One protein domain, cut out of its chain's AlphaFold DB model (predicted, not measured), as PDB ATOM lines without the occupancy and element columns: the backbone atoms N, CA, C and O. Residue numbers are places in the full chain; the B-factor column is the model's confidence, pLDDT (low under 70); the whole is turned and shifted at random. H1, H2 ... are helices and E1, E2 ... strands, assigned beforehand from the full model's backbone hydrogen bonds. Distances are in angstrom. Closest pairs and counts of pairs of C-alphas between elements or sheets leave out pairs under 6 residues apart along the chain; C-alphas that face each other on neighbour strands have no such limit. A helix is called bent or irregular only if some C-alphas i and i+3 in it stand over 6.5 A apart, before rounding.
ATOM      1  N   VAL A 687      -7.441  -9.991   1.535       92.06
ATOM      2  CA  VAL A 687      -7.127 -11.177   2.325       92.06
ATOM      3  C   VAL A 687      -8.383 -11.976   2.638       92.06
ATOM      4  O   VAL A 687      -9.374 -11.451   3.141       92.06
ATOM      5  N   MET A 688      -8.330 -13.283   2.405       94.06
ATOM      6  CA  MET A 688      -9.297 -14.228   2.939       94.06
ATOM      7  C   MET A 688      -9.020 -14.471   4.418       94.06
ATOM      8  O   MET A 688      -7.882 -14.742   4.805       94.06
ATOM      9  N   LEU A 689     -10.069 -14.462   5.233       91.12
ATOM     10  CA  LEU A 689      -9.963 -14.736   6.657       91.12
ATOM     11  C   LEU A 689     -10.375 -16.173   6.982       91.12
ATOM     12  O   LEU A 689     -11.418 -16.660   6.546       91.12
ATOM     13  N   LEU A 690      -9.558 -16.847   7.788       93.06
ATOM     14  CA  LEU A 690      -9.808 -18.204   8.260       93.06
ATOM     15  C   LEU A 690      -9.724 -18.260   9.783       93.06
ATOM     16  O   LEU A 690      -8.658 -18.033  10.351       93.06
ATOM     17  N   ASN A 691     -10.818 -18.605  10.458       92.00
ATOM     18  CA  ASN A 691     -10.812 -18.806  11.905       92.00
ATOM     19  C   ASN A 691      -9.983 -20.044  12.265       92.00
ATOM     20  O   ASN A 691     -10.188 -21.119  11.695       92.00
ATOM     21  N   ILE A 692      -9.090 -19.893  13.245       93.75
ATOM     22  CA  ILE A 692      -8.287 -20.979  13.802       93.75
ATOM     23  C   ILE A 692      -8.867 -21.408  15.146       93.75
ATOM     24  O   ILE A 692      -8.909 -20.628  16.098       93.75
ATOM     25  N   GLU A 693      -9.301 -22.662  15.221       91.81
ATOM     26  CA  GLU A 693      -9.829 -23.279  16.432       91.81
ATOM     27  C   GLU A 693      -8.675 -23.644  17.377       91.81
ATOM     28  O   GLU A 693      -7.852 -24.517  17.089       91.81
ATOM     29  N   THR A 694      -8.611 -22.971  18.528       88.31
ATOM     30  CA  THR A 694      -7.449 -23.002  19.436       88.31
ATOM     31  C   THR A 694      -7.058 -24.408  19.900       88.31
ATOM     32  O   THR A 694      -5.874 -24.749  19.912       88.31
ATOM     33  N   VAL A 695      -8.032 -25.233  20.303       90.25
ATOM     34  CA  VAL A 695      -7.759 -26.575  20.849       90.25
ATOM     35  C   VAL A 695      -7.290 -27.547  19.757       90.25
ATOM     36  O   VAL A 695      -6.207 -28.115  19.927       90.25
ATOM     37  N   PRO A 696      -8.011 -27.715  18.627       91.00
ATOM     38  CA  PRO A 696      -7.522 -28.523  17.509       91.00
ATOM     39  C   PRO A 696      -6.156 -28.064  16.993       91.00
ATOM     40  O   PRO A 696      -5.288 -28.899  16.749       91.00
ATOM     41  N   TYR A 697      -5.926 -26.748  16.906       91.88
ATOM     42  CA  TYR A 697      -4.655 -26.198  16.442       91.88
ATOM     43  C   TYR A 697      -3.482 -26.621  17.335       91.88
ATOM     44  O   TYR A 697      -2.494 -27.154  16.836       91.88
ATOM     45  N   LYS A 698      -3.610 -26.501  18.665       88.75
ATOM     46  CA  LYS A 698      -2.575 -26.971  19.607       88.75
ATOM     47  C   LYS A 698      -2.317 -28.478  19.505       88.75
ATOM     48  O   LYS A 698      -1.169 -28.907  19.576       88.75
ATOM     49  N   GLN A 699      -3.365 -29.284  19.319       88.94
ATOM     50  CA  GLN A 699      -3.228 -30.735  19.139       88.94
ATOM     51  C   GLN A 699      -2.519 -31.095  17.829       88.94
ATOM     52  O   GLN A 699      -1.758 -32.062  17.791       88.94
ATOM     53  N   MET A 700      -2.761 -30.330  16.762       89.06
ATOM     54  CA  MET A 700      -2.072 -30.490  15.485       89.06
ATOM     55  C   MET A 700      -0.588 -30.133  15.612       89.06
ATOM     56  O   MET A 700       0.247 -30.891  15.119       89.06
ATOM     57  N   LEU A 701      -0.244 -29.049  16.324       88.69
ATOM     58  CA  LEU A 701       1.155 -28.660  16.553       88.69
ATOM     59  C   LEU A 701       1.970 -29.788  17.213       88.69
ATOM     60  O   LEU A 701       3.084 -30.078  16.777       88.69
ATOM     61  N   ALA A 702       1.382 -30.505  18.178       84.44
ATOM     62  CA  ALA A 702       2.015 -31.653  18.835       84.44
ATOM     63  C   ALA A 702       2.346 -32.823  17.886       84.44
ATOM     64  O   ALA A 702       3.191 -33.659  18.205       84.44
ATOM     65  N   LYS A 703       1.681 -32.903  16.727       84.06
ATOM     66  CA  LYS A 703       1.797 -34.007  15.759       84.06
ATOM     67  C   LYS A 703       2.569 -33.633  14.490       84.06
ATOM     68  O   LYS A 703       2.685 -34.467  13.597       84.06
ATOM     69  N   LEU A 704       3.133 -32.425  14.410       79.56
ATOM     70  CA  LEU A 704       3.795 -31.904  13.203       79.56
ATOM     71  C   LEU A 704       5.000 -32.719  12.714       79.56
ATOM     72  O   LEU A 704       5.320 -32.662  11.534       79.56
ATOM     73  N   LYS A 705       5.644 -33.499  13.591       71.19
ATOM     74  CA  LYS A 705       6.755 -34.398  13.224       71.19
ATOM     75  C   LYS A 705       6.294 -35.724  12.583       71.19
ATOM     76  O   LYS A 705       7.132 -36.559  12.253       71.19
ATOM     77  N   GLY A 706       4.983 -35.956  12.466       61.69
ATOM     78  CA  GLY A 706       4.396 -37.132  11.813       61.69
ATOM     79  C   GLY A 706       4.327 -37.009  10.284       61.69
ATOM     80  O   GLY A 706       4.521 -35.937   9.724       61.69
ATOM     81  N   THR A 707       4.034 -38.115   9.592       57.88
ATOM     82  CA  THR A 707       4.082 -38.201   8.118       57.88
ATOM     83  C   THR A 707       2.863 -37.614   7.389       57.88
ATOM     84  O   THR A 707       2.960 -37.357   6.192       57.88
ATOM     85  N   THR A 708       1.736 -37.364   8.066       67.12
ATOM     86  CA  THR A 708       0.528 -36.750   7.478       67.12
ATOM     87  C   THR A 708      -0.121 -35.741   8.434       67.12
ATOM     88  O   THR A 708      -0.357 -36.036   9.605       67.12
ATOM     89  N   ILE A 709      -0.413 -34.531   7.935       80.69
ATOM     90  CA  ILE A 709      -0.982 -33.414   8.711       80.69
ATOM     91  C   ILE A 709      -2.352 -33.042   8.138       80.69
ATOM     92  O   ILE A 709      -2.435 -32.500   7.033       80.69
ATOM     93  N   ASP A 710      -3.414 -33.274   8.912       82.88
ATOM     94  CA  ASP A 710      -4.769 -32.809   8.596       82.88
ATOM     95  C   ASP A 710      -5.128 -31.562   9.416       82.88
ATOM     96  O   ASP A 710      -5.289 -31.621  10.637       82.88
ATOM     97  N   ALA A 711      -5.276 -30.431   8.727       89.81
ATOM     98  CA  ALA A 711      -5.647 -29.156   9.332       89.81
ATOM     99  C   ALA A 711      -7.153 -28.844   9.245       89.81
ATOM    100  O   ALA A 711      -7.596 -27.850   9.821       89.81
ATOM    101  N   LYS A 712      -7.973 -29.673   8.576       89.00
ATOM    102  CA  LYS A 712      -9.423 -29.428   8.415       89.00
ATOM    103  C   LYS A 712     -10.174 -29.214   9.744       89.00
ATOM    104  O   LYS A 712     -11.079 -28.372   9.747       89.00
ATOM    105  N   PRO A 713      -9.837 -29.899  10.859       89.75
ATOM    106  CA  PRO A 713     -10.466 -29.658  12.163       89.75
ATOM    107  C   PRO A 713     -10.055 -28.336  12.827       89.75
ATOM    108  O   PRO A 713     -10.736 -27.878  13.738       89.75
ATOM    109  N   CYS A 714      -8.945 -27.730  12.394       90.62
ATOM    110  CA  CYS A 714      -8.420 -26.484  12.956       90.62
ATOM    111  C   CYS A 714      -9.027 -25.238  12.310       90.62
ATOM    112  O   CYS A 714      -8.854 -24.145  12.840       90.62
ATOM    113  N   CYS A 715      -9.696 -25.392  11.169       91.94
ATOM    114  CA  CYS A 715     -10.083 -24.289  10.302       91.94
ATOM    115  C   CYS A 715     -11.607 -24.150  10.216       91.94
ATOM    116  O   CYS A 715     -12.313 -25.112   9.891       91.94
ATOM    117  N   ALA A 716     -12.111 -22.935  10.413       90.31
ATOM    118  CA  ALA A 716     -13.511 -22.578  10.196       90.31
ATOM    119  C   ALA A 716     -13.621 -21.268   9.400       90.31
ATOM    120  O   ALA A 716     -12.811 -20.361   9.570       90.31
ATOM    121  N   LEU A 717     -14.631 -21.149   8.539       86.69
ATOM    122  CA  LEU A 717     -14.959 -19.867   7.906       86.69
ATOM    123  C   LEU A 717     -15.834 -19.031   8.848       86.69
ATOM    124  O   LEU A 717     -16.480 -19.580   9.747       86.69
ATOM    125  N   ASP A 718     -15.802 -17.710   8.685       79.50
ATOM    126  CA  ASP A 718     -16.784 -16.817   9.300       79.50
ATOM    127  C   ASP A 718     -17.870 -16.494   8.275       79.50
ATOM    128  O   ASP A 718     -17.583 -15.977   7.197       79.50
ATOM    129  N   ASP A 719     -19.122 -16.781   8.621       69.50
ATOM    130  CA  ASP A 719     -20.255 -16.609   7.712       69.50
ATOM    131  C   ASP A 719     -20.575 -15.127   7.433       69.50
ATOM    132  O   ASP A 719     -21.344 -14.825   6.521       69.50
ATOM    133  N   ARG A 720     -20.006 -14.187   8.209       69.88
ATOM    134  CA  ARG A 720     -20.221 -12.738   8.040       69.88
ATOM    135  C   ARG A 720     -19.082 -12.029   7.327       69.88
ATOM    136  O   ARG A 720     -19.340 -11.060   6.620       69.88
ATOM    137  N   ILE A 721     -17.840 -12.454   7.554       76.44
ATOM    138  CA  ILE A 721     -16.648 -11.787   7.016       76.44
ATOM    139  C   ILE A 721     -15.716 -12.844   6.431       76.44
ATOM    140  O   ILE A 721     -14.885 -13.424   7.127       76.44
ATOM    141  N   LEU A 722     -15.872 -13.090   5.132       83.50
ATOM    142  CA  LEU A 722     -15.066 -14.069   4.403       83.50
ATOM    143  C   LEU A 722     -13.709 -13.498   3.961       83.50
ATOM    144  O   LEU A 722     -12.711 -14.218   3.922       83.50
ATOM    145  N   GLN A 763     -19.074 -12.375  19.023       66.12
ATOM    146  CA  GLN A 763     -19.895 -13.544  19.377       66.12
ATOM    147  C   GLN A 763     -19.097 -14.851  19.502       66.12
ATOM    148  O   GLN A 763     -19.557 -15.769  20.174       66.12
ATOM    149  N   ARG A 764     -17.916 -14.952  18.872       68.31
ATOM    150  CA  ARG A 764     -17.050 -16.145  18.948       68.31
ATOM    151  C   ARG A 764     -16.080 -16.122  20.137       68.31
ATOM    152  O   ARG A 764     -15.348 -17.085  20.340       68.31
ATOM    153  N   GLY A 765     -16.084 -15.055  20.937       76.06
ATOM    154  CA  GLY A 765     -15.165 -14.899  22.061       76.06
ATOM    155  C   GLY A 765     -13.727 -14.632  21.609       76.06
ATOM    156  O   GLY A 765     -13.493 -13.878  20.669       76.06
ATOM    157  N   ILE A 766     -12.759 -15.227  22.308       83.44
ATOM    158  CA  ILE A 766     -11.326 -14.979  22.113       83.44
ATOM    159  C   ILE A 766     -10.720 -16.041  21.183       83.44
ATOM    160  O   ILE A 766     -10.844 -17.238  21.442       83.44
ATOM    161  N   GLY A 767     -10.005 -15.614  20.139       88.06
ATOM    162  CA  GLY A 767      -9.287 -16.512  19.232       88.06
ATOM    163  C   GLY A 767      -8.484 -15.774  18.162       88.06
ATOM    164  O   GLY A 767      -8.251 -14.571  18.278       88.06
ATOM    165  N   SER A 768      -8.029 -16.504  17.140       93.00
ATOM    166  CA  SER A 768      -7.237 -15.967  16.025       93.00
ATOM    167  C   SER A 768      -7.874 -16.301  14.683       93.00
ATOM    168  O   SER A 768      -8.301 -17.434  14.464       93.00
ATOM    169  N   MET A 769      -7.851 -15.345  13.762       92.25
ATOM    170  CA  MET A 769      -8.028 -15.566  12.332       92.25
ATOM    171  C   MET A 769      -6.664 -15.498  11.654       92.25
ATOM    172  O   MET A 769      -5.820 -14.681  12.024       92.25
ATOM    173  N   LEU A 770      -6.459 -16.348  10.661       94.56
ATOM    174  CA  LEU A 770      -5.307 -16.333   9.775       94.56
ATOM    175  C   LEU A 770      -5.716 -15.682   8.451       94.56
ATOM    176  O   LEU A 770      -6.810 -15.947   7.948       94.56
ATOM    177  N   ALA A 771      -4.856 -14.823   7.912       94.00
ATOM    178  CA  ALA A 771      -5.151 -14.028   6.731       94.00
ATOM    179  C   ALA A 771      -4.367 -14.529   5.512       94.00
ATOM    180  O   ALA A 771      -3.147 -14.392   5.431       94.00
ATOM    181  N   TRP A 772      -5.079 -15.109   4.547       94.56
ATOM    182  CA  TRP A 772      -4.510 -15.563   3.281       94.56
ATOM    183  C   TRP A 772      -4.690 -14.509   2.207       94.56
ATOM    184  O   TRP A 772      -5.807 -14.222   1.795       94.56
ATOM    185  N   VAL A 773      -3.592 -13.959   1.711       93.81
ATOM    186  CA  VAL A 773      -3.660 -12.871   0.733       93.81
ATOM    187  C   VAL A 773      -4.044 -13.389  -0.642       93.81
ATOM    188  O   VAL A 773      -3.441 -14.326  -1.152       93.81
ATOM    189  N   CYS A 774      -5.038 -12.777  -1.267       94.00
ATOM    190  CA  CYS A 774      -5.532 -13.144  -2.582       94.00
ATOM    191  C   CYS A 774      -5.016 -12.147  -3.620       94.00
ATOM    192  O   CYS A 774      -5.694 -11.180  -3.942       94.00
ATOM    193  N   TRP A 775      -3.818 -12.404  -4.153       93.44
ATOM    194  CA  TRP A 775      -3.195 -11.540  -5.157       93.44
ATOM    195  C   TRP A 775      -4.072 -11.344  -6.390       93.44
ATOM    196  O   TRP A 775      -4.507 -12.324  -7.009       93.44
ATOM    197  N   ASP A 776      -4.257 -10.092  -6.806       90.62
ATOM    198  CA  ASP A 776      -5.124  -9.747  -7.934       90.62
ATOM    199  C   ASP A 776      -4.647 -10.401  -9.229       90.62
ATOM    200  O   ASP A 776      -5.450 -10.823 -10.056       90.62
ATOM    201  N   GLU A 777      -3.335 -10.558  -9.397       91.19
ATOM    202  CA  GLU A 777      -2.755 -11.244 -10.553       91.19
ATOM    203  C   GLU A 777      -3.114 -12.735 -10.633       91.19
ATOM    204  O   GLU A 777      -3.177 -13.287 -11.730       91.19
ATOM    205  N   PHE A 778      -3.389 -13.392  -9.500       93.12
ATOM    206  CA  PHE A 778      -3.853 -14.780  -9.463       93.12
ATOM    207  C   PHE A 778      -5.370 -14.860  -9.586       93.12
ATOM    208  O   PHE A 778      -5.881 -15.691 -10.336       93.12
ATOM    209  N   VAL A 779      -6.090 -13.960  -8.912       91.75
ATOM    210  CA  VAL A 779      -7.552 -13.836  -9.006       91.75
ATOM    211  C   VAL A 779      -7.982 -13.605 -10.461       91.75
ATOM    212  O   VAL A 779      -8.879 -14.280 -10.971       91.75
ATOM    213  N   ASN A 780      -7.290 -12.699 -11.155       90.25
ATOM    214  CA  ASN A 780      -7.589 -12.292 -12.529       90.25
ATOM    215  C   ASN A 780      -6.916 -13.168 -13.595       90.25
ATOM    216  O   ASN A 780      -7.038 -12.901 -14.795       90.25
ATOM    217  N   LEU A 781      -6.213 -14.227 -13.186       89.94
ATOM    218  CA  LEU A 781      -5.512 -15.107 -14.105       89.94
ATOM    219  C   LEU A 781      -6.512 -15.891 -14.964       89.94
ATOM    220  O   LEU A 781      -7.345 -16.640 -14.450       89.94
ATOM    221  N   LYS A 782      -6.398 -15.757 -16.290       87.38
ATOM    222  CA  LYS A 782      -7.249 -16.492 -17.244       87.38
ATOM    223  C   LYS A 782      -6.917 -17.980 -17.294       87.38
ATOM    224  O   LYS A 782      -7.800 -18.820 -17.421       87.38
ATOM    225  N   SER A 783      -5.627 -18.298 -17.235       87.12
ATOM    226  CA  SER A 783      -5.115 -19.651 -17.406       87.12
ATOM    227  C   SER A 783      -3.864 -19.852 -16.552       87.12
ATOM    228  O   SER A 783      -2.937 -19.047 -16.650       87.12
ATOM    229  N   PRO A 784      -3.788 -20.930 -15.754       89.56
ATOM    230  CA  PRO A 784      -2.621 -21.204 -14.922       89.56
ATOM    231  C   PRO A 784      -1.440 -21.792 -15.709       89.56
ATOM    232  O   PRO A 784      -0.337 -21.876 -15.173       89.56
ATOM    233  N   TYR A 785      -1.646 -22.183 -16.974       88.81
ATOM    234  CA  TYR A 785      -0.644 -22.888 -17.786       88.81
ATOM    235  C   TYR A 785       0.392 -21.977 -18.449       88.81
ATOM    236  O   TYR A 785       1.411 -22.453 -18.945       88.81
ATOM    237  N   THR A 786       0.141 -20.668 -18.480       79.56
ATOM    238  CA  THR A 786       1.073 -19.673 -19.033       79.56
ATOM    239  C   THR A 786       2.076 -19.171 -17.999       79.56
ATOM    240  O   THR A 786       2.988 -18.426 -18.343       79.56
ATOM    241  N   ILE A 787       1.908 -19.552 -16.731       84.25
ATOM    242  CA  ILE A 787       2.728 -19.067 -15.626       84.25
ATOM    243  C   ILE A 787       3.870 -20.038 -15.349       84.25
ATOM    244  O   ILE A 787       3.677 -21.240 -15.162       84.25
ATOM    245  N   ARG A 788       5.083 -19.495 -15.254       82.31
ATOM    246  CA  ARG A 788       6.251 -20.225 -14.760       82.31
ATOM    247  C   ARG A 788       6.277 -20.171 -13.234       82.31
ATOM    248  O   ARG A 788       6.971 -19.352 -12.642       82.31
ATOM    249  N   TRP A 789       5.517 -21.053 -12.588       83.69
ATOM    250  CA  TRP A 789       5.317 -21.065 -11.128       83.69
ATOM    251  C   TRP A 789       6.614 -21.083 -10.301       83.69
ATOM    252  O   TRP A 789       6.695 -20.446  -9.251       83.69
ATOM    253  N   MET A 790       7.650 -21.755 -10.810       76.06
ATOM    254  CA  MET A 790       8.982 -21.814 -10.198       76.06
ATOM    255  C   MET A 790       9.714 -20.465 -10.180       76.06
ATOM    256  O   MET A 790      10.482 -20.202  -9.259       76.06
ATOM    257  N   GLU A 791       9.485 -19.614 -11.179       76.50
ATOM    258  CA  GLU A 791      10.032 -18.253 -11.230       76.50
ATOM    259  C   GLU A 791       9.142 -17.311 -10.407       76.50
ATOM    260  O   GLU A 791       9.636 -16.564  -9.565       76.50
ATOM    261  N   LYS A 792       7.819 -17.462 -10.560       83.81
ATOM    262  CA  LYS A 792       6.786 -16.663  -9.889       83.81
ATOM    263  C   LYS A 792       6.926 -16.650  -8.364       83.81
ATOM    264  O   LYS A 792       6.695 -15.632  -7.725       83.81
ATOM    265  N   CYS A 793       7.350 -17.763  -7.764       81.94
ATOM    266  CA  CYS A 793       7.518 -17.871  -6.312       81.94
ATOM    267  C   CYS A 793       8.658 -17.018  -5.713       81.94
ATOM    268  O   CYS A 793       8.734 -16.915  -4.480       81.94
ATOM    269  N   ASN A 794       9.535 -16.453  -6.553       77.00
ATOM    270  CA  ASN A 794      10.667 -15.612  -6.146       77.00
ATOM    271  C   ASN A 794      10.401 -14.109  -6.318       77.00
ATOM    272  O   ASN A 794      11.243 -13.303  -5.919       77.00
ATOM    273  N   GLU A 795       9.255 -13.725  -6.893       80.38
ATOM    274  CA  GLU A 795       8.830 -12.324  -6.927       80.38
ATOM    275  C   GLU A 795       8.683 -11.788  -5.497       80.38
ATOM    276  O   GLU A 795       8.207 -12.495  -4.603       80.38
ATOM    277  N   SER A 796       9.138 -10.556  -5.271       76.25
ATOM    278  CA  SER A 796       9.381 -10.009  -3.932       76.25
ATOM    279  C   SER A 796       8.121  -9.970  -3.065       76.25
ATOM    280  O   SER A 796       8.160 -10.427  -1.923       76.25
ATOM    281  N   HIS A 797       6.985  -9.509  -3.600       79.88
ATOM    282  CA  HIS A 797       5.717  -9.436  -2.863       79.88
ATOM    283  C   HIS A 797       5.165 -10.827  -2.522       79.88
ATOM    284  O   HIS A 797       4.798 -11.069  -1.371       79.88
ATOM    285  N   ILE A 798       5.192 -11.774  -3.468       88.19
ATOM    286  CA  ILE A 798       4.767 -13.171  -3.253       88.19
ATOM    287  C   ILE A 798       5.653 -13.858  -2.206       88.19
ATOM    288  O   ILE A 798       5.157 -14.538  -1.301       88.19
ATOM    289  N   ALA A 799       6.974 -13.694  -2.319       86.06
ATOM    290  CA  ALA A 799       7.930 -14.289  -1.397       86.06
ATOM    291  C   ALA A 799       7.778 -13.718   0.019       86.06
ATOM    292  O   ALA A 799       7.769 -14.502   0.973       86.06
ATOM    293  N   ALA A 800       7.609 -12.398   0.149       84.44
ATOM    294  CA  ALA A 800       7.488 -11.720   1.434       84.44
ATOM    295  C   ALA A 800       6.310 -12.244   2.259       84.44
ATOM    296  O   ALA A 800       6.477 -12.611   3.421       84.44
ATOM    297  N   LEU A 801       5.130 -12.384   1.651       86.44
ATOM    298  CA  LEU A 801       3.961 -12.882   2.375       86.44
ATOM    299  C   LEU A 801       4.087 -14.342   2.799       86.44
ATOM    300  O   LEU A 801       3.680 -14.704   3.900       86.44
ATOM    301  N   ARG A 802       4.682 -15.194   1.959       89.69
ATOM    302  CA  ARG A 802       4.968 -16.583   2.337       89.69
ATOM    303  C   ARG A 802       5.916 -16.632   3.535       89.69
ATOM    304  O   ARG A 802       5.708 -17.432   4.445       89.69
ATOM    305  N   ILE A 803       6.962 -15.805   3.530       88.19
ATOM    306  CA  ILE A 803       7.938 -15.729   4.623       88.19
ATOM    307  C   ILE A 803       7.255 -15.223   5.900       88.19
ATOM    308  O   ILE A 803       7.387 -15.875   6.932       88.19
ATOM    309  N   MET A 804       6.443 -14.163   5.824       90.31
ATOM    310  CA  MET A 804       5.658 -13.675   6.967       90.31
ATOM    311  C   MET A 804       4.639 -14.686   7.469       90.31
ATOM    312  O   MET A 804       4.417 -14.761   8.669       90.31
ATOM    313  N   MET A 805       4.023 -15.490   6.602       93.44
ATOM    314  CA  MET A 805       3.101 -16.536   7.043       93.44
ATOM    315  C   MET A 805       3.837 -17.617   7.843       93.44
ATOM    316  O   MET A 805       3.371 -18.044   8.897       93.44
ATOM    317  N   ARG A 806       5.024 -18.033   7.385       91.88
ATOM    318  CA  ARG A 806       5.875 -18.971   8.137       91.88
ATOM    319  C   ARG A 806       6.338 -18.369   9.462       91.88
ATOM    320  O   ARG A 806       6.356 -19.066  10.475       91.88
ATOM    321  N   ASP A 807       6.665 -17.082   9.467       90.00
ATOM    322  CA  ASP A 807       7.022 -16.350  10.680       90.00
ATOM    323  C   ASP A 807       5.833 -16.248  11.652       90.00
ATOM    324  O   ASP A 807       5.952 -16.633  12.808       90.00
ATOM    325  N   THR A 808       4.644 -15.899  11.155       93.12
ATOM    326  CA  THR A 808       3.379 -15.847  11.914       93.12
ATOM    327  C   THR A 808       3.085 -17.183  12.598       93.12
ATOM    328  O   THR A 808       2.700 -17.217  13.764       93.12
ATOM    329  N   LEU A 809       3.283 -18.304  11.897       93.56
ATOM    330  CA  LEU A 809       3.031 -19.643  12.435       93.56
ATOM    331  C   LEU A 809       4.108 -20.107  13.427       93.56
ATOM    332  O   LEU A 809       3.786 -20.764  14.417       93.56
ATOM    333  N   SER A 810       5.378 -19.790  13.174       90.75
ATOM    334  CA  SER A 810       6.492 -20.198  14.044       90.75
ATOM    335  C   SER A 810       6.581 -19.354  15.317       90.75
ATOM    336  O   SER A 810       6.748 -19.903  16.404       90.75
ATOM    337  N   GLN A 811       6.380 -18.040  15.208       88.62
ATOM    338  CA  GLN A 811       6.399 -17.101  16.331       88.62
ATOM    339  C   GLN A 811       5.065 -17.008  17.083       88.62
ATOM    340  O   GLN A 811       4.961 -16.255  18.050       88.62
ATOM    341  N   ALA A 812       4.046 -17.772  16.687       90.75
ATOM    342  CA  ALA A 812       2.787 -17.856  17.418       90.75
ATOM    343  C   ALA A 812       3.018 -18.302  18.872       90.75
ATOM    344  O   ALA A 812       3.791 -19.227  19.132       90.75
ATOM    345  N   VAL A 813       2.314 -17.710  19.841       89.12
ATOM    346  CA  VAL A 813       2.377 -18.118  21.259       89.12
ATOM    347  C   VAL A 813       2.090 -19.614  21.432       89.12
ATOM    348  O   VAL A 813       2.743 -20.273  22.239       89.12
ATOM    349  N   ALA A 814       1.164 -20.179  20.648       89.19
ATOM    350  CA  ALA A 814       0.871 -21.613  20.678       89.19
ATOM    351  C   ALA A 814       2.041 -22.502  20.200       89.19
ATOM    352  O   ALA A 814       2.105 -23.667  20.587       89.19
ATOM    353  N   SER A 815       2.964 -21.962  19.401       88.00
ATOM    354  CA  SER A 815       4.128 -22.675  18.858       88.00
ATOM    355  C   SER A 815       5.347 -22.650  19.789       88.00
ATOM    356  O   SER A 815       6.282 -23.426  19.591       88.00
ATOM    357  N   ARG A 816       5.327 -21.816  20.842       84.25
ATOM    358  CA  ARG A 816       6.435 -21.625  21.797       84.25
ATOM    359  C   ARG A 816       6.965 -22.928  22.394       84.25
ATOM    360  O   ARG A 816       8.169 -23.091  22.538       84.25
ATOM    361  N   GLU A 817       6.068 -23.845  22.743       84.50
ATOM    362  CA  GLU A 817       6.411 -25.110  23.409       84.50
ATOM    363  C   GLU A 817       7.163 -26.089  22.490       84.50
ATOM    364  O   GLU A 817       7.811 -27.010  22.979       84.50
ATOM    365  N   TYR A 818       7.109 -25.883  21.170       83.69
ATOM    366  CA  TYR A 818       7.668 -26.804  20.179       83.69
ATOM    367  C   TYR A 818       8.947 -26.294  19.503       83.69
ATOM    368  O   TYR A 818       9.623 -27.074  18.834       83.69
ATOM    369  N   ASN A 819       9.292 -25.013  19.699       81.38
ATOM    370  CA  ASN A 819      10.504 -24.363  19.185       81.38
ATOM    371  C   ASN A 819      10.743 -24.581  17.675       81.38
ATOM    372  O   ASN A 819      11.847 -24.916  17.246       81.38
ATOM    373  N   PHE A 820       9.691 -24.439  16.866       82.25
ATOM    374  CA  PHE A 820       9.811 -24.535  15.414       82.25
ATOM    375  C   PHE A 820      10.394 -23.250  14.826       82.25
ATOM    376  O   PHE A 820       9.907 -22.158  15.100       82.25
ATOM    377  N   GLU A 821      11.380 -23.382  13.943       82.19
ATOM    378  CA  GLU A 821      11.904 -22.253  13.175       82.19
ATOM    379  C   GLU A 821      11.047 -21.980  11.933       82.19
ATOM    380  O   GLU A 821      10.563 -22.914  11.286       82.19
ATOM    381  N   ALA A 822      10.921 -20.713  11.522       82.06
ATOM    382  CA  ALA A 822      10.181 -20.328  10.313       82.06
ATOM    383  C   ALA A 822      10.669 -21.068   9.046       82.06
ATOM    384  O   ALA A 822       9.875 -21.392   8.158       82.06
ATOM    385  N   GLY A 823      11.970 -21.372   8.965       77.56
ATOM    386  CA  GLY A 823      12.590 -22.095   7.847       77.56
ATOM    387  C   GLY A 823      12.341 -23.607   7.831       77.56
ATOM    388  O   GLY A 823      12.578 -24.243   6.805       77.56
ATOM    389  N   SER A 824      11.826 -24.184   8.920       80.31
ATOM    390  CA  SER A 824      11.680 -25.636   9.073       80.31
ATOM    391  C   SER A 824      10.668 -26.246   8.083       80.31
ATOM    392  O   SER A 824       9.653 -25.604   7.765       80.31
ATOM    393  N   PRO A 825      10.908 -27.467   7.561       78.75
ATOM    394  CA  PRO A 825       9.944 -28.190   6.728       78.75
ATOM    395  C   PRO A 825       8.574 -28.352   7.395       78.75
ATOM    396  O   PRO A 825       7.553 -28.208   6.729       78.75
ATOM    397  N   GLU A 826       8.545 -28.567   8.710       85.00
ATOM    398  CA  GLU A 826       7.341 -28.730   9.525       85.00
ATOM    399  C   GLU A 826       6.417 -27.513   9.412       85.00
ATOM    400  O   GLU A 826       5.220 -27.666   9.164       85.00
ATOM    401  N   ILE A 827       6.967 -26.298   9.506       88.25
ATOM    402  CA  ILE A 827       6.198 -25.059   9.317       88.25
ATOM    403  C   ILE A 827       5.732 -24.907   7.864       88.25
ATOM    404  O   ILE A 827       4.622 -24.434   7.616       88.25
ATOM    405  N   GLY A 828       6.538 -25.344   6.894       87.06
ATOM    406  CA  GLY A 828       6.135 -25.392   5.486       87.06
ATOM    407  C   GLY A 828       4.927 -26.308   5.257       87.06
ATOM    408  O   GLY A 828       3.964 -25.908   4.600       87.06
ATOM    409  N   HIS A 829       4.947 -27.501   5.853       85.31
ATOM    410  CA  HIS A 829       3.838 -28.446   5.796       85.31
ATOM    411  C   HIS A 829       2.602 -27.921   6.533       85.31
ATOM    412  O   HIS A 829       1.521 -27.924   5.947       85.31
ATOM    413  N   LEU A 830       2.756 -27.366   7.741       90.06
ATOM    414  CA  LEU A 830       1.677 -26.712   8.490       90.06
ATOM    415  C   LEU A 830       0.971 -25.638   7.656       90.06
ATOM    416  O   LEU A 830      -0.251 -25.659   7.517       90.06
ATOM    417  N   MET A 831       1.750 -24.717   7.085       92.38
ATOM    418  CA  MET A 831       1.255 -23.635   6.238       92.38
ATOM    419  C   MET A 831       0.451 -24.190   5.056       92.38
ATOM    420  O   MET A 831      -0.658 -23.726   4.791       92.38
ATOM    421  N   SER A 832       0.978 -25.209   4.373       90.25
ATOM    422  CA  SER A 832       0.293 -25.829   3.237       90.25
ATOM    423  C   SER A 832      -0.990 -26.567   3.623       90.25
ATOM    424  O   SER A 832      -2.001 -26.417   2.938       90.25
ATOM    425  N   SER A 833      -0.995 -27.302   4.739       90.88
ATOM    426  CA  SER A 833      -2.184 -28.000   5.234       90.88
ATOM    427  C   SER A 833      -3.274 -27.013   5.648       90.88
ATOM    428  O   SER A 833      -4.435 -27.227   5.308       90.88
ATOM    429  N   LEU A 834      -2.922 -25.911   6.321       93.44
ATOM    430  CA  LEU A 834      -3.865 -24.841   6.671       93.44
ATOM    431  C   LEU A 834      -4.468 -24.183   5.423       93.44
ATOM    432  O   LEU A 834      -5.674 -23.946   5.389       93.44
ATOM    433  N   LEU A 835      -3.652 -23.929   4.393       94.38
ATOM    434  CA  LEU A 835      -4.112 -23.363   3.125       94.38
ATOM    435  C   LEU A 835      -5.066 -24.318   2.394       94.38
ATOM    436  O   LEU A 835      -6.166 -23.917   2.021       94.38
ATOM    437  N   MET A 836      -4.690 -25.591   2.241       93.50
ATOM    438  CA  MET A 836      -5.548 -26.602   1.610       93.50
ATOM    439  C   MET A 836      -6.846 -26.815   2.401       93.50
ATOM    440  O   MET A 836      -7.913 -26.919   1.803       93.50
ATOM    441  N   ALA A 837      -6.795 -26.780   3.737       93.25
ATOM    442  CA  ALA A 837      -7.989 -26.816   4.577       93.25
ATOM    443  C   ALA A 837      -8.889 -25.588   4.358       93.25
ATOM    444  O   ALA A 837     -10.105 -25.748   4.249       93.25
ATOM    445  N   ALA A 838      -8.316 -24.384   4.244       93.06
ATOM    446  CA  ALA A 838      -9.061 -23.167   3.913       93.06
ATOM    447  C   ALA A 838      -9.786 -23.312   2.568       93.06
ATOM    448  O   ALA A 838     -10.987 -23.056   2.474       93.06
ATOM    449  N   MET A 839      -9.073 -23.810   1.556       94.56
ATOM    450  CA  MET A 839      -9.624 -24.087   0.232       94.56
ATOM    451  C   MET A 839     -10.739 -25.141   0.296       94.56
ATOM    452  O   MET A 839     -11.803 -24.927  -0.275       94.56
ATOM    453  N   SER A 840     -10.572 -26.239   1.043       93.31
ATOM    454  CA  SER A 840     -11.640 -27.236   1.223       93.31
ATOM    455  C   SER A 840     -12.899 -26.644   1.862       93.31
ATOM    456  O   SER A 840     -14.006 -26.956   1.426       93.31
ATOM    457  N   LYS A 841     -12.761 -25.780   2.878       92.12
ATOM    458  CA  LYS A 841     -13.916 -25.117   3.511       92.12
ATOM    459  C   LYS A 841     -14.607 -24.158   2.546       92.12
ATOM    460  O   LYS A 841     -15.831 -24.120   2.503       92.12
ATOM    461  N   LEU A 842     -13.825 -23.431   1.751       91.38
ATOM    462  CA  LEU A 842     -14.330 -22.512   0.737       91.38
ATOM    463  C   LEU A 842     -15.077 -23.261  -0.381       91.38
ATOM    464  O   LEU A 842     -16.168 -22.857  -0.773       91.38
ATOM    465  N   ALA A 843     -14.541 -24.394  -0.842       91.12
ATOM    466  CA  ALA A 843     -15.200 -25.268  -1.813       91.12
ATOM    467  C   ALA A 843     -16.533 -25.826  -1.280       91.12
ATOM    468  O   ALA A 843     -17.518 -25.868  -2.015       91.12
ATOM    469  N   ALA A 844     -16.592 -26.176   0.011       90.25
ATOM    470  CA  ALA A 844     -17.796 -26.686   0.669       90.25
ATOM    471  C   ALA A 844     -18.941 -25.658   0.779       90.25
ATOM    472  O   ALA A 844     -20.082 -26.052   1.010       90.25
ATOM    473  N   MET A 845     -18.678 -24.359   0.572       87.12
ATOM    474  CA  MET A 845     -19.736 -23.343   0.468       87.12
ATOM    475  C   MET A 845     -20.561 -23.474  -0.822       87.12
ATOM    476  O   MET A 845     -21.611 -22.842  -0.944       87.12
ATOM    477  N   ARG A 846     -20.104 -24.271  -1.801       83.94
ATOM    478  CA  ARG A 846     -20.816 -24.510  -3.061       83.94
ATOM    479  C   ARG A 846     -21.372 -25.926  -3.124       83.94
ATOM    480  O   ARG A 846     -20.701 -26.895  -2.789       83.94
ATOM    481  N   THR A 847     -22.577 -26.045  -3.676       80.06
ATOM    482  CA  THR A 847     -23.214 -27.335  -3.977       80.06
ATOM    483  C   THR A 847     -22.662 -27.995  -5.246       80.06
ATOM    484  O   THR A 847     -22.790 -29.204  -5.405       80.06
ATOM    485  N   SER A 848     -22.050 -27.227  -6.156       83.06
ATOM    486  CA  SER A 848     -21.434 -27.722  -7.395       83.06
ATOM    487  C   SER A 848     -20.241 -26.859  -7.828       83.06
ATOM    488  O   SER A 848     -20.167 -25.674  -7.486       83.06
ATOM    489  N   ALA A 849     -19.324 -27.439  -8.608       85.69
ATOM    490  CA  ALA A 849     -18.189 -26.718  -9.188       85.69
ATOM    491  C   ALA A 849     -18.650 -25.644 -10.204       85.69
ATOM    492  O   ALA A 849     -19.669 -25.842 -10.877       85.69
ATOM    493  N   PRO A 850     -17.937 -24.506 -10.322       87.56
ATOM    494  CA  PRO A 850     -18.199 -23.496 -11.341       87.56
ATOM    495  C   PRO A 850     -17.960 -24.027 -12.759       87.56
ATOM    496  O   PRO A 850     -17.176 -24.949 -12.986       87.56
ATOM    497  N   VAL A 851     -18.611 -23.389 -13.734       86.00
ATOM    498  CA  VAL A 851     -18.304 -23.585 -15.158       86.00
ATOM    499  C   VAL A 851     -16.919 -22.991 -15.458       86.00
ATOM    500  O   VAL A 851     -16.438 -22.116 -14.740       86.00
ATOM    501  N   VAL A 852     -16.265 -23.470 -16.519       85.94
ATOM    502  CA  VAL A 852     -15.004 -22.888 -17.000       85.94
ATOM    503  C   VAL A 852     -15.249 -21.452 -17.473       85.94
ATOM    504  O   VAL A 852     -16.114 -21.222 -18.318       85.94
ATOM    505  N   LEU A 853     -14.492 -20.495 -16.935       84.81
ATOM    506  CA  LEU A 853     -14.665 -19.059 -17.167       84.81
ATOM    507  C   LEU A 853     -13.303 -18.372 -17.330       84.81
ATOM    508  O   LEU A 853     -12.375 -18.629 -16.563       84.81
ATOM    509  N   ASP A 854     -13.196 -17.422 -18.258       80.19
ATOM    510  CA  ASP A 854     -11.971 -16.625 -18.421       80.19
ATOM    511  C   ASP A 854     -11.752 -15.664 -17.241       80.19
ATOM    512  O   ASP A 854     -10.624 -15.473 -16.782       80.19
ATOM    513  N   LYS A 855     -12.834 -15.087 -16.704       83.31
ATOM    514  CA  LYS A 855     -12.825 -14.190 -15.541       83.31
ATOM    515  C   LYS A 855     -13.742 -14.740 -14.453       83.31
ATOM    516  O   LYS A 855     -14.868 -15.131 -14.741       83.31
ATOM    517  N   ALA A 856     -13.250 -14.780 -13.217       83.62
ATOM    518  CA  ALA A 856     -14.056 -15.157 -12.063       83.62
ATOM    519  C   ALA A 856     -14.842 -13.937 -11.571       83.62
ATOM    520  O   ALA A 856     -14.241 -12.949 -11.159       83.62
ATOM    521  N   GLU A 857     -16.169 -14.014 -11.614       79.31
ATOM    522  CA  GLU A 857     -17.050 -12.947 -11.122       79.31
ATOM    523  C   GLU A 857     -17.528 -13.220  -9.690       79.31
ATOM    524  O   GLU A 857     -17.687 -12.293  -8.901       79.31
ATOM    525  N   ASP A 858     -17.705 -14.492  -9.317       86.88
ATOM    526  CA  ASP A 858     -18.169 -14.861  -7.981       86.88
ATOM    527  C   ASP A 858     -17.034 -14.877  -6.943       86.88
ATOM    528  O   ASP A 858     -15.926 -15.354  -7.205       86.88
ATOM    529  N   THR A 859     -17.329 -14.379  -5.738       87.81
ATOM    530  CA  THR A 859     -16.364 -14.214  -4.639       87.81
ATOM    531  C   THR A 859     -15.638 -15.513  -4.289       87.81
ATOM    532  O   THR A 859     -14.428 -15.503  -4.085       87.81
ATOM    533  N   VAL A 860     -16.343 -16.649  -4.257       89.69
ATOM    534  CA  VAL A 860     -15.768 -17.949  -3.872       89.69
ATOM    535  C   VAL A 860     -14.732 -18.413  -4.898       89.69
ATOM    536  O   VAL A 860     -13.628 -18.803  -4.520       89.69
ATOM    537  N   THR A 861     -15.040 -18.324  -6.195       90.81
ATOM    538  CA  THR A 861     -14.103 -18.670  -7.275       90.81
ATOM    539  C   THR A 861     -12.914 -17.710  -7.312       90.81
ATOM    540  O   THR A 861     -11.779 -18.151  -7.501       90.81
ATOM    541  N   ARG A 862     -13.141 -16.406  -7.095       92.69
ATOM    542  CA  ARG A 862     -12.070 -15.397  -7.017       92.69
ATOM    543  C   ARG A 862     -11.083 -15.711  -5.894       92.69
ATOM    544  O   ARG A 862      -9.882 -15.796  -6.146       92.69
ATOM    545  N   LEU A 863     -11.592 -15.973  -4.689       93.44
ATOM    546  CA  LEU A 863     -10.781 -16.408  -3.549       93.44
ATOM    547  C   LEU A 863     -10.048 -17.716  -3.864       93.44
ATOM    548  O   LEU A 863      -8.837 -17.792  -3.680       93.44
ATOM    549  N   MET A 864     -10.739 -18.713  -4.429       94.56
ATOM    550  CA  MET A 864     -10.134 -19.998  -4.792       94.56
ATOM    551  C   MET A 864      -8.952 -19.834  -5.760       94.56
ATOM    552  O   MET A 864      -7.919 -20.468  -5.559       94.56
ATOM    553  N   ARG A 865      -9.061 -18.956  -6.771       93.81
ATOM    554  CA  ARG A 865      -7.953 -18.632  -7.692       93.81
ATOM    555  C   ARG A 865      -6.766 -17.995  -6.968       93.81
ATOM    556  O   ARG A 865      -5.631 -18.425  -7.178       93.81
ATOM    557  N   GLY A 866      -7.022 -17.025  -6.089       93.50
ATOM    558  CA  GLY A 866      -5.986 -16.392  -5.264       93.50
ATOM    559  C   GLY A 866      -5.239 -17.403  -4.385       93.50
ATOM    560  O   GLY A 866      -4.007 -17.454  -4.397       93.50
ATOM    561  N   LEU A 867      -5.977 -18.272  -3.686       95.12
ATOM    562  CA  LEU A 867      -5.404 -19.324  -2.839       95.12
ATOM    563  C   LEU A 867      -4.632 -20.373  -3.644       95.12
ATOM    564  O   LEU A 867      -3.568 -20.804  -3.207       95.12
ATOM    565  N   PHE A 868      -5.120 -20.764  -4.826       94.75
ATOM    566  CA  PHE A 868      -4.399 -21.690  -5.703       94.75
ATOM    567  C   PHE A 868      -3.057 -21.118  -6.159       94.75
ATOM    568  O   PHE A 868      -2.062 -21.841  -6.181       94.75
ATOM    569  N   GLY A 869      -3.000 -19.821  -6.478       92.88
ATOM    570  CA  GLY A 869      -1.739 -19.159  -6.806       92.88
ATOM    571  C   GLY A 869      -0.740 -19.181  -5.641       92.88
ATOM    572  O   GLY A 869       0.438 -19.497  -5.836       92.88
ATOM    573  N   ASN A 870      -1.210 -18.971  -4.405       93.75
ATOM    574  CA  ASN A 870      -0.379 -19.163  -3.209       93.75
ATOM    575  C   ASN A 870       0.061 -20.618  -3.041       93.75
ATOM    576  O   ASN A 870       1.229 -20.878  -2.770       93.75
ATOM    577  N   LEU A 871      -0.838 -21.581  -3.246       94.44
ATOM    578  CA  LEU A 871      -0.526 -23.002  -3.116       94.44
ATOM    579  C   LEU A 871       0.582 -23.417  -4.095       94.44
ATOM    580  O   LEU A 871       1.527 -24.101  -3.705       94.44
ATOM    581  N   MET A 872       0.509 -22.957  -5.349       92.94
ATOM    582  CA  MET A 872       1.509 -23.261  -6.379       92.94
ATOM    583  C   MET A 872       2.852 -22.581  -6.115       92.94
ATOM    584  O   MET A 872       3.906 -23.195  -6.293       92.94
ATOM    585  N   THR A 873       2.841 -21.330  -5.656       91.38
ATOM    586  CA  THR A 873       4.078 -20.616  -5.311       91.38
ATOM    587  C   THR A 873       4.715 -21.143  -4.025       91.38
ATOM    588  O   THR A 873       5.940 -21.151  -3.925       91.38
ATOM    589  N   ILE A 874       3.935 -21.662  -3.071       91.19
ATOM    590  CA  ILE A 874       4.452 -22.419  -1.922       91.19
ATOM    591  C   ILE A 874       5.077 -23.730  -2.405       91.19
ATOM    592  O   ILE A 874       6.230 -23.999  -2.065       91.19
ATOM    593  N   ALA A 875       4.370 -24.506  -3.235       89.06
ATOM    594  CA  ALA A 875       4.870 -25.774  -3.766       89.06
ATOM    595  C   ALA A 875       6.216 -25.606  -4.497       89.06
ATOM    596  O   ALA A 875       7.123 -26.407  -4.285       89.06
ATOM    597  N   GLY A 876       6.373 -24.543  -5.295       82.44
ATOM    598  CA  GLY A 876       7.606 -24.237  -6.036       82.44
ATOM    599  C   GLY A 876       8.731 -23.555  -5.238       82.44
ATOM    600  O   GLY A 876       9.844 -23.416  -5.757       82.44
ATOM    601  N   SER A 877       8.465 -23.120  -4.001       78.38
ATOM    602  CA  SER A 877       9.408 -22.332  -3.190       78.38
ATOM    603  C   SER A 877      10.553 -23.148  -2.580       78.38
ATOM    604  O   SER A 877      10.455 -24.362  -2.433       78.38
ATOM    605  N   GLY A 878      11.633 -22.454  -2.190       64.38
ATOM    606  CA  GLY A 878      12.846 -23.047  -1.608       64.38
ATOM    607  C   GLY A 878      13.920 -23.357  -2.654       64.38
ATOM    608  O   GLY A 878      13.678 -23.230  -3.851       64.38
ATOM    609  N   VAL A 879      15.125 -23.745  -2.222       53.47
ATOM    610  CA  VAL A 879      16.184 -24.231  -3.140       53.47
ATOM    611  C   VAL A 879      15.719 -25.507  -3.854       53.47
ATOM    612  O   VAL A 879      15.999 -25.706  -5.035       53.47
ATOM    613  N   ARG A 880      14.932 -26.331  -3.151       58.81
ATOM    614  CA  ARG A 880      14.174 -27.460  -3.694       58.81
ATOM    615  C   ARG A 880      12.676 -27.221  -3.457       58.81
ATOM    616  O   ARG A 880      12.343 -26.816  -2.345       58.81
ATOM    617  N   PRO A 881      11.801 -27.473  -4.450       75.12
ATOM    618  CA  PRO A 881      10.350 -27.352  -4.288       75.12
ATOM    619  C   PRO A 881       9.826 -28.186  -3.114       75.12
ATOM    620  O   PRO A 881      10.242 -29.334  -2.947       75.12
ATOM    621  N   LEU A 882       8.878 -27.635  -2.353       80.81
ATOM    622  CA  LEU A 882       8.139 -28.355  -1.307       80.81
ATOM    623  C   LEU A 882       7.268 -29.480  -1.878       80.81
ATOM    624  O   LEU A 882       7.050 -30.482  -1.207       80.81
ATOM    625  N   SER A 883       6.759 -29.315  -3.100       87.12
ATOM    626  CA  SER A 883       6.007 -30.347  -3.814       87.12
ATOM    627  C   SER A 883       6.132 -30.138  -5.319       87.12
ATOM    628  O   SER A 883       6.195 -29.007  -5.795       87.12
ATOM    629  N   MET A 884       6.129 -31.228  -6.086       87.88
ATOM    630  CA  MET A 884       6.164 -31.181  -7.554       87.88
ATOM    631  C   MET A 884       4.769 -31.048  -8.182       87.88
ATOM    632  O   MET A 884       4.650 -31.057  -9.404       87.88
ATOM    633  N   VAL A 885       3.708 -30.881  -7.382       91.62
ATOM    634  CA  VAL A 885       2.316 -30.797  -7.871       91.62
ATOM    635  C   VAL A 885       2.089 -29.676  -8.894       91.62
ATOM    636  O   VAL A 885       1.238 -29.802  -9.775       91.62
ATOM    637  N   TRP A 886       2.914 -28.622  -8.862       90.06
ATOM    638  CA  TRP A 886       2.914 -27.547  -9.860       90.06
ATOM    639  C   TRP A 886       3.145 -28.055 -11.295       90.06
ATOM    640  O   TRP A 886       2.736 -27.397 -12.251       90.06
ATOM    641  N   GLN A 887       3.743 -29.241 -11.477       89.62
ATOM    642  CA  GLN A 887       3.937 -29.868 -12.788       89.62
ATOM    643  C   GLN A 887       2.612 -30.132 -13.518       89.62
ATOM    644  O   GLN A 887       2.596 -30.101 -14.746       89.62
ATOM    645  N   LEU A 888       1.493 -30.328 -12.803       92.06
ATOM    646  CA  LEU A 888       0.166 -30.495 -13.418       92.06
ATOM    647  C   LEU A 888      -0.310 -29.244 -14.175       92.06
ATOM    648  O   LEU A 888      -1.205 -29.330 -15.016       92.06
ATOM    649  N   PHE A 889       0.316 -28.096 -13.920       91.50
ATOM    650  CA  PHE A 889      -0.018 -26.805 -14.511       91.50
ATOM    651  C   PHE A 889       0.959 -26.405 -15.627       91.50
ATOM    652  O   PHE A 889       0.935 -25.268 -16.079       91.50
ATOM    653  N   GLY A 890       1.820 -27.308 -16.107       83.56
ATOM    654  CA  GLY A 890       2.681 -27.046 -17.266       83.56
ATOM    655  C   GLY A 890       1.978 -27.293 -18.608       83.56
ATOM    656  O   GLY A 890       1.092 -28.139 -18.703       83.56
ATOM    657  N   LEU A 891       2.415 -26.615 -19.677       76.81
ATOM    658  CA  LEU A 891       1.961 -26.915 -21.048       76.81
ATOM    659  C   LEU A 891       2.539 -28.238 -21.580       76.81
ATOM    660  O   LEU A 891       1.818 -29.023 -22.183       76.81
ATOM    661  N   ASN A 892       3.828 -28.496 -21.325       72.56
ATOM    662  CA  ASN A 892       4.529 -29.741 -21.670       72.56
ATOM    663  C   ASN A 892       5.479 -30.160 -20.532       72.56
ATOM    664  O   ASN A 892       6.702 -30.130 -20.693       72.56
ATOM    665  N   PRO A 893       4.946 -30.472 -19.342       72.44
ATOM    666  CA  PRO A 893       5.767 -30.755 -18.174       72.44
ATOM    667  C   PRO A 893       6.474 -32.109 -18.306       72.44
ATOM    668  O   PRO A 893       5.916 -33.094 -18.795       72.44
ATOM    669  N   GLN A 894       7.705 -32.174 -17.804       73.69
ATOM    670  CA  GLN A 894       8.351 -33.444 -17.497       73.69
ATOM    671  C   GLN A 894       7.961 -33.844 -16.075       73.69
ATOM    672  O   GLN A 894       8.294 -33.150 -15.119       73.69
ATOM    673  N   TYR A 895       7.223 -34.945 -15.941       82.19
ATOM    674  CA  TYR A 895       6.683 -35.366 -14.648       82.19
ATOM    675  C   TYR A 895       7.716 -36.077 -13.790       82.19
ATOM    676  O   TYR A 895       8.237 -37.105 -14.210       82.19
ATOM    677  N   ASP A 896       7.928 -35.631 -12.563       81.31
ATOM    678  CA  ASP A 896       8.566 -36.450 -11.538       81.31
ATOM    679  C   ASP A 896       7.476 -37.120 -10.702       81.31
ATOM    680  O   ASP A 896       6.481 -36.503 -10.337       81.31
ATOM    681  N   VAL A 897       7.628 -38.421 -10.447       83.75
ATOM    682  CA  VAL A 897       6.609 -39.197  -9.725       83.75
ATOM    683  C   VAL A 897       6.796 -38.990  -8.217       83.75
ATOM    684  O   VAL A 897       7.917 -39.226  -7.750       83.75
ATOM    685  N   PRO A 898       5.739 -38.622  -7.464       86.25
ATOM    686  CA  PRO A 898       5.786 -38.523  -6.005       86.25
ATOM    687  C   PRO A 898       6.245 -39.828  -5.350       86.25
ATOM    688  O   PRO A 898       5.963 -40.918  -5.852       86.25
ATOM    689  N   VAL A 899       6.988 -39.722  -4.246       78.00
ATOM    690  CA  VAL A 899       7.602 -40.892  -3.585       78.00
ATOM    691  C   VAL A 899       7.095 -41.076  -2.156       78.00
ATOM    692  O   VAL A 899       7.150 -42.193  -1.646       78.00
ATOM    693  N   THR A 900       6.590 -40.017  -1.520       80.75
ATOM    694  CA  THR A 900       6.115 -40.043  -0.131       80.75
ATOM    695  C   THR A 900       4.605 -39.826  -0.047       80.75
ATOM    696  O   THR A 900       4.022 -39.156  -0.900       80.75
ATOM    697  N   ASP A 901       3.968 -40.349   1.003       78.94
ATOM    698  CA  ASP A 901       2.531 -40.142   1.247       78.94
ATOM    699  C   ASP A 901       2.199 -38.656   1.457       78.94
ATOM    700  O   ASP A 901       1.181 -38.172   0.969       78.94
ATOM    701  N   ALA A 902       3.098 -37.906   2.102       78.44
ATOM    702  CA  ALA A 902       2.971 -36.460   2.271       78.44
ATOM    703  C   ALA A 902       2.921 -35.718   0.923       78.44
ATOM    704  O   ALA A 902       2.127 -34.790   0.767       78.44
ATOM    705  N   ASP A 903       3.716 -36.139  -0.068       83.81
ATOM    706  CA  ASP A 903       3.662 -35.566  -1.418       83.81
ATOM    707  C   ASP A 903       2.326 -35.886  -2.100       83.81
ATOM    708  O   ASP A 903       1.752 -35.025  -2.766       83.81
ATOM    709  N   TRP A 904       1.805 -37.104  -1.924       89.81
ATOM    710  CA  TRP A 904       0.532 -37.524  -2.515       89.81
ATOM    711  C   TRP A 904      -0.663 -36.717  -2.002       89.81
ATOM    712  O   TRP A 904      -1.542 -36.386  -2.799       89.81
ATOM    713  N   VAL A 905      -0.651 -36.300  -0.731       88.31
ATOM    714  CA  VAL A 905      -1.681 -35.415  -0.154       88.31
ATOM    715  C   VAL A 905      -1.823 -34.112  -0.952       88.31
ATOM    716  O   VAL A 905      -2.941 -33.630  -1.135       88.31
ATOM    717  N   TRP A 906      -0.730 -33.555  -1.489       91.12
ATOM    718  CA  TRP A 906      -0.807 -32.369  -2.350       91.12
ATOM    719  C   TRP A 906      -1.566 -32.647  -3.641       91.12
ATOM    720  O   TRP A 906      -2.430 -31.864  -4.022       91.12
ATOM    721  N   TYR A 907      -1.241 -33.749  -4.320       93.94
ATOM    722  CA  TYR A 907      -1.900 -34.109  -5.573       93.94
ATOM    723  C   TYR A 907      -3.377 -34.422  -5.345       93.94
ATOM    724  O   TYR A 907      -4.210 -33.981  -6.127       93.94
ATOM    725  N   GLU A 908      -3.704 -35.129  -4.264       92.94
ATOM    726  CA  GLU A 908      -5.081 -35.429  -3.875       92.94
ATOM    727  C   GLU A 908      -5.908 -34.148  -3.695       92.94
ATOM    728  O   GLU A 908      -6.893 -33.949  -4.406       92.94
ATOM    729  N   ASN A 909      -5.458 -33.232  -2.830       92.69
ATOM    730  CA  ASN A 909      -6.172 -31.977  -2.575       92.69
ATOM    731  C   ASN A 909      -6.227 -31.085  -3.822       92.69
ATOM    732  O   ASN A 909      -7.256 -30.477  -4.099       92.69
ATOM    733  N   VAL A 910      -5.144 -30.998  -4.599       94.94
ATOM    734  CA  VAL A 910      -5.127 -30.187  -5.823       94.94
ATOM    735  C   VAL A 910      -6.119 -30.725  -6.848       94.94
ATOM    736  O   VAL A 910      -6.876 -29.937  -7.404       94.94
ATOM    737  N   VAL A 911      -6.171 -32.040  -7.076       95.38
ATOM    738  CA  VAL A 911      -7.129 -32.639  -8.017       95.38
ATOM    739  C   VAL A 911      -8.571 -32.463  -7.534       95.38
ATOM    740  O   VAL A 911      -9.442 -32.148  -8.343       95.38
ATOM    741  N   GLU A 912      -8.823 -32.602  -6.231       93.88
ATOM    742  CA  GLU A 912     -10.153 -32.405  -5.644       93.88
ATOM    743  C   GLU A 912     -10.631 -30.943  -5.731       93.88
ATOM    744  O   GLU A 912     -11.795 -30.681  -6.039       93.88
ATOM    745  N   LEU A 913      -9.739 -29.978  -5.484       94.38
ATOM    746  CA  LEU A 913     -10.088 -28.560  -5.358       94.38
ATOM    747  C   LEU A 913     -10.000 -27.786  -6.677       94.38
ATOM    748  O   LEU A 913     -10.669 -26.762  -6.826       94.38
ATOM    749  N   TYR A 914      -9.207 -28.250  -7.647       94.94
ATOM    750  CA  TYR A 914      -8.985 -27.543  -8.912       94.94
ATOM    751  C   TYR A 914     -10.276 -27.172  -9.669       94.94
ATOM    752  O   TYR A 914     -10.346 -26.041 -10.161       94.94
ATOM    753  N   PRO A 915     -11.336 -28.012  -9.720       93.06
ATOM    754  CA  PRO A 915     -12.601 -27.640 -10.362       93.06
ATOM    755  C   PRO A 915     -13.228 -26.347  -9.824       93.06
ATOM    756  O   PRO A 915     -13.891 -25.631 -10.571       93.06
ATOM    757  N   TYR A 916     -12.977 -25.995  -8.561       93.56
ATOM    758  CA  TYR A 916     -13.526 -24.796  -7.921       93.56
ATOM    759  C   TYR A 916     -12.840 -23.487  -8.344       93.56
ATOM    760  O   TYR A 916     -13.294 -22.410  -7.968       93.56
ATOM    761  N   THR A 917     -11.780 -23.554  -9.156       93.25
ATOM    762  CA  THR A 917     -11.110 -22.372  -9.737       93.25
ATOM    763  C   THR A 917     -11.829 -21.810 -10.966       93.25
ATOM    764  O   THR A 917     -11.568 -20.676 -11.377       93.25
ATOM    765  N   GLY A 918     -12.694 -22.603 -11.608       91.19
ATOM    766  CA  GLY A 918     -13.279 -22.267 -12.909       91.19
ATOM    767  C   GLY A 918     -12.250 -22.183 -14.048       91.19
ATOM    768  O   GLY A 918     -12.554 -21.615 -15.095       91.19
ATOM    769  N   TRP A 919     -11.024 -22.690 -13.866       93.38
ATOM    770  CA  TRP A 919     -10.017 -22.779 -14.928       93.38
ATOM    771  C   TRP A 919     -10.241 -23.996 -15.845       93.38
ATOM    772  O   TRP A 919     -11.001 -24.906 -15.507       93.38
TER     773      TRP A 919
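Overview. This is residues 687 to 722 and 763 to 919 of the 1266 residues of an uncharacterized protein of Fusarium oxysporum f. sp. cubense (UniProt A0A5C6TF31). A small ribbon of two strands, E1 and E2, lies beside helix H4, and the three cross one side of a helical hairpin, H6 and H7. H9 packs on the other side of that hairpin and completes an up-and-down bundle of three helices, each running against the one before it in the chain; H1 and H5 pair off toward one edge, and the short H2, H3 and H8 sit along H7. The printed part has 193 residues, with nine named helices and two strands in the order E1 H1 E2 H2 H3 H4 H5 H6 H7 H8 H9; the sheet, E1 - E2, is antiparallel and the class is mostly helix. It is compact, with a radius of gyration of the C-alphas of 16.1 A, and spans 45 by 40 by 30 A.

Arrangement. E1, residues 687 to 692, and E2, residues 768 to 773, are antiparallel neighbours at 151 degrees; N 690 and O 770, 2.9 A apart, are within hydrogen-bond range. The closest C-alphas of E2 and H7, residues 859 to 876, are those of Trp 772 and Leu 867, 7.2 A apart. H7 is the hub, touching six helices. H6, residues 825 to 844, forms a hairpin with it, opposite ways at a shallow tilt of 21 degrees; their closest C-alphas, of Met 839 and Met 864, are 6.5 A apart. H9, residues 901 to 917, touches H7 with residues 916 to 917 alone, the closest C-alphas being those of Arg 865 and Thr 917, 5.3 A. H4, residues 796 to 810, touches H6 with residues 805 to 810 alone, about perpendicular at 79 degrees, closest at C-alphas 806 and 827, 6.2 A. H2, residues 776 to 779, H3, residues 789 to 792, and H8, residues 885 to 889, touch H7, with closest C-alphas 779 and 866 at 4.8 A, 790 and 876 at 5.0 A, and 886 and 872 at 5.7 A. H1, residues 694 to 701, and H5, residues 813 to 818, touch at a shallow tilt of 28 degrees, closest at C-alphas 698 and 814, 6.5 A. Every O i to N i+4 pair is within hydrogen-bond range in H1, H4, H6 and H7, against 8 of 13 in H9, 0 of 2 in H5 and 0 of 1 in H8, where 2 of 3 and 2 of 2 O i to N i+3 pairs are; H2 and H3 are too short for such a pair.

Along the chain. E1 begins at C-alpha 687 (-7.127, -11.177, 2.325) and H9 ends at C-alpha 917 (-11.110, -22.372, -9.737). From first to last C-alpha H6 measures 28.4 A, H7 26.0 A, H9 24.9 A and H4 20.9 A. H5 and H9 are irregular, with 7.1 A between C-alphas 814 and 817 and between 912 and 915, and H9 has a kink of 30 degrees near residue 911.

Size, cuts and confidence. The two C-alphas farthest apart, of Gln 763 and Gln 894, are 50.5 A apart. Residues 723 to 762 are not printed, and C-alphas 722 and 763 are 15.7 A apart across this cut. The links H6 to H7 and H8 to H9 are long. The mean pLDDT of the printed part is 86.3; residues 706 to 708, 719 to 720, 763 to 764 and 878 to 880 are under 70.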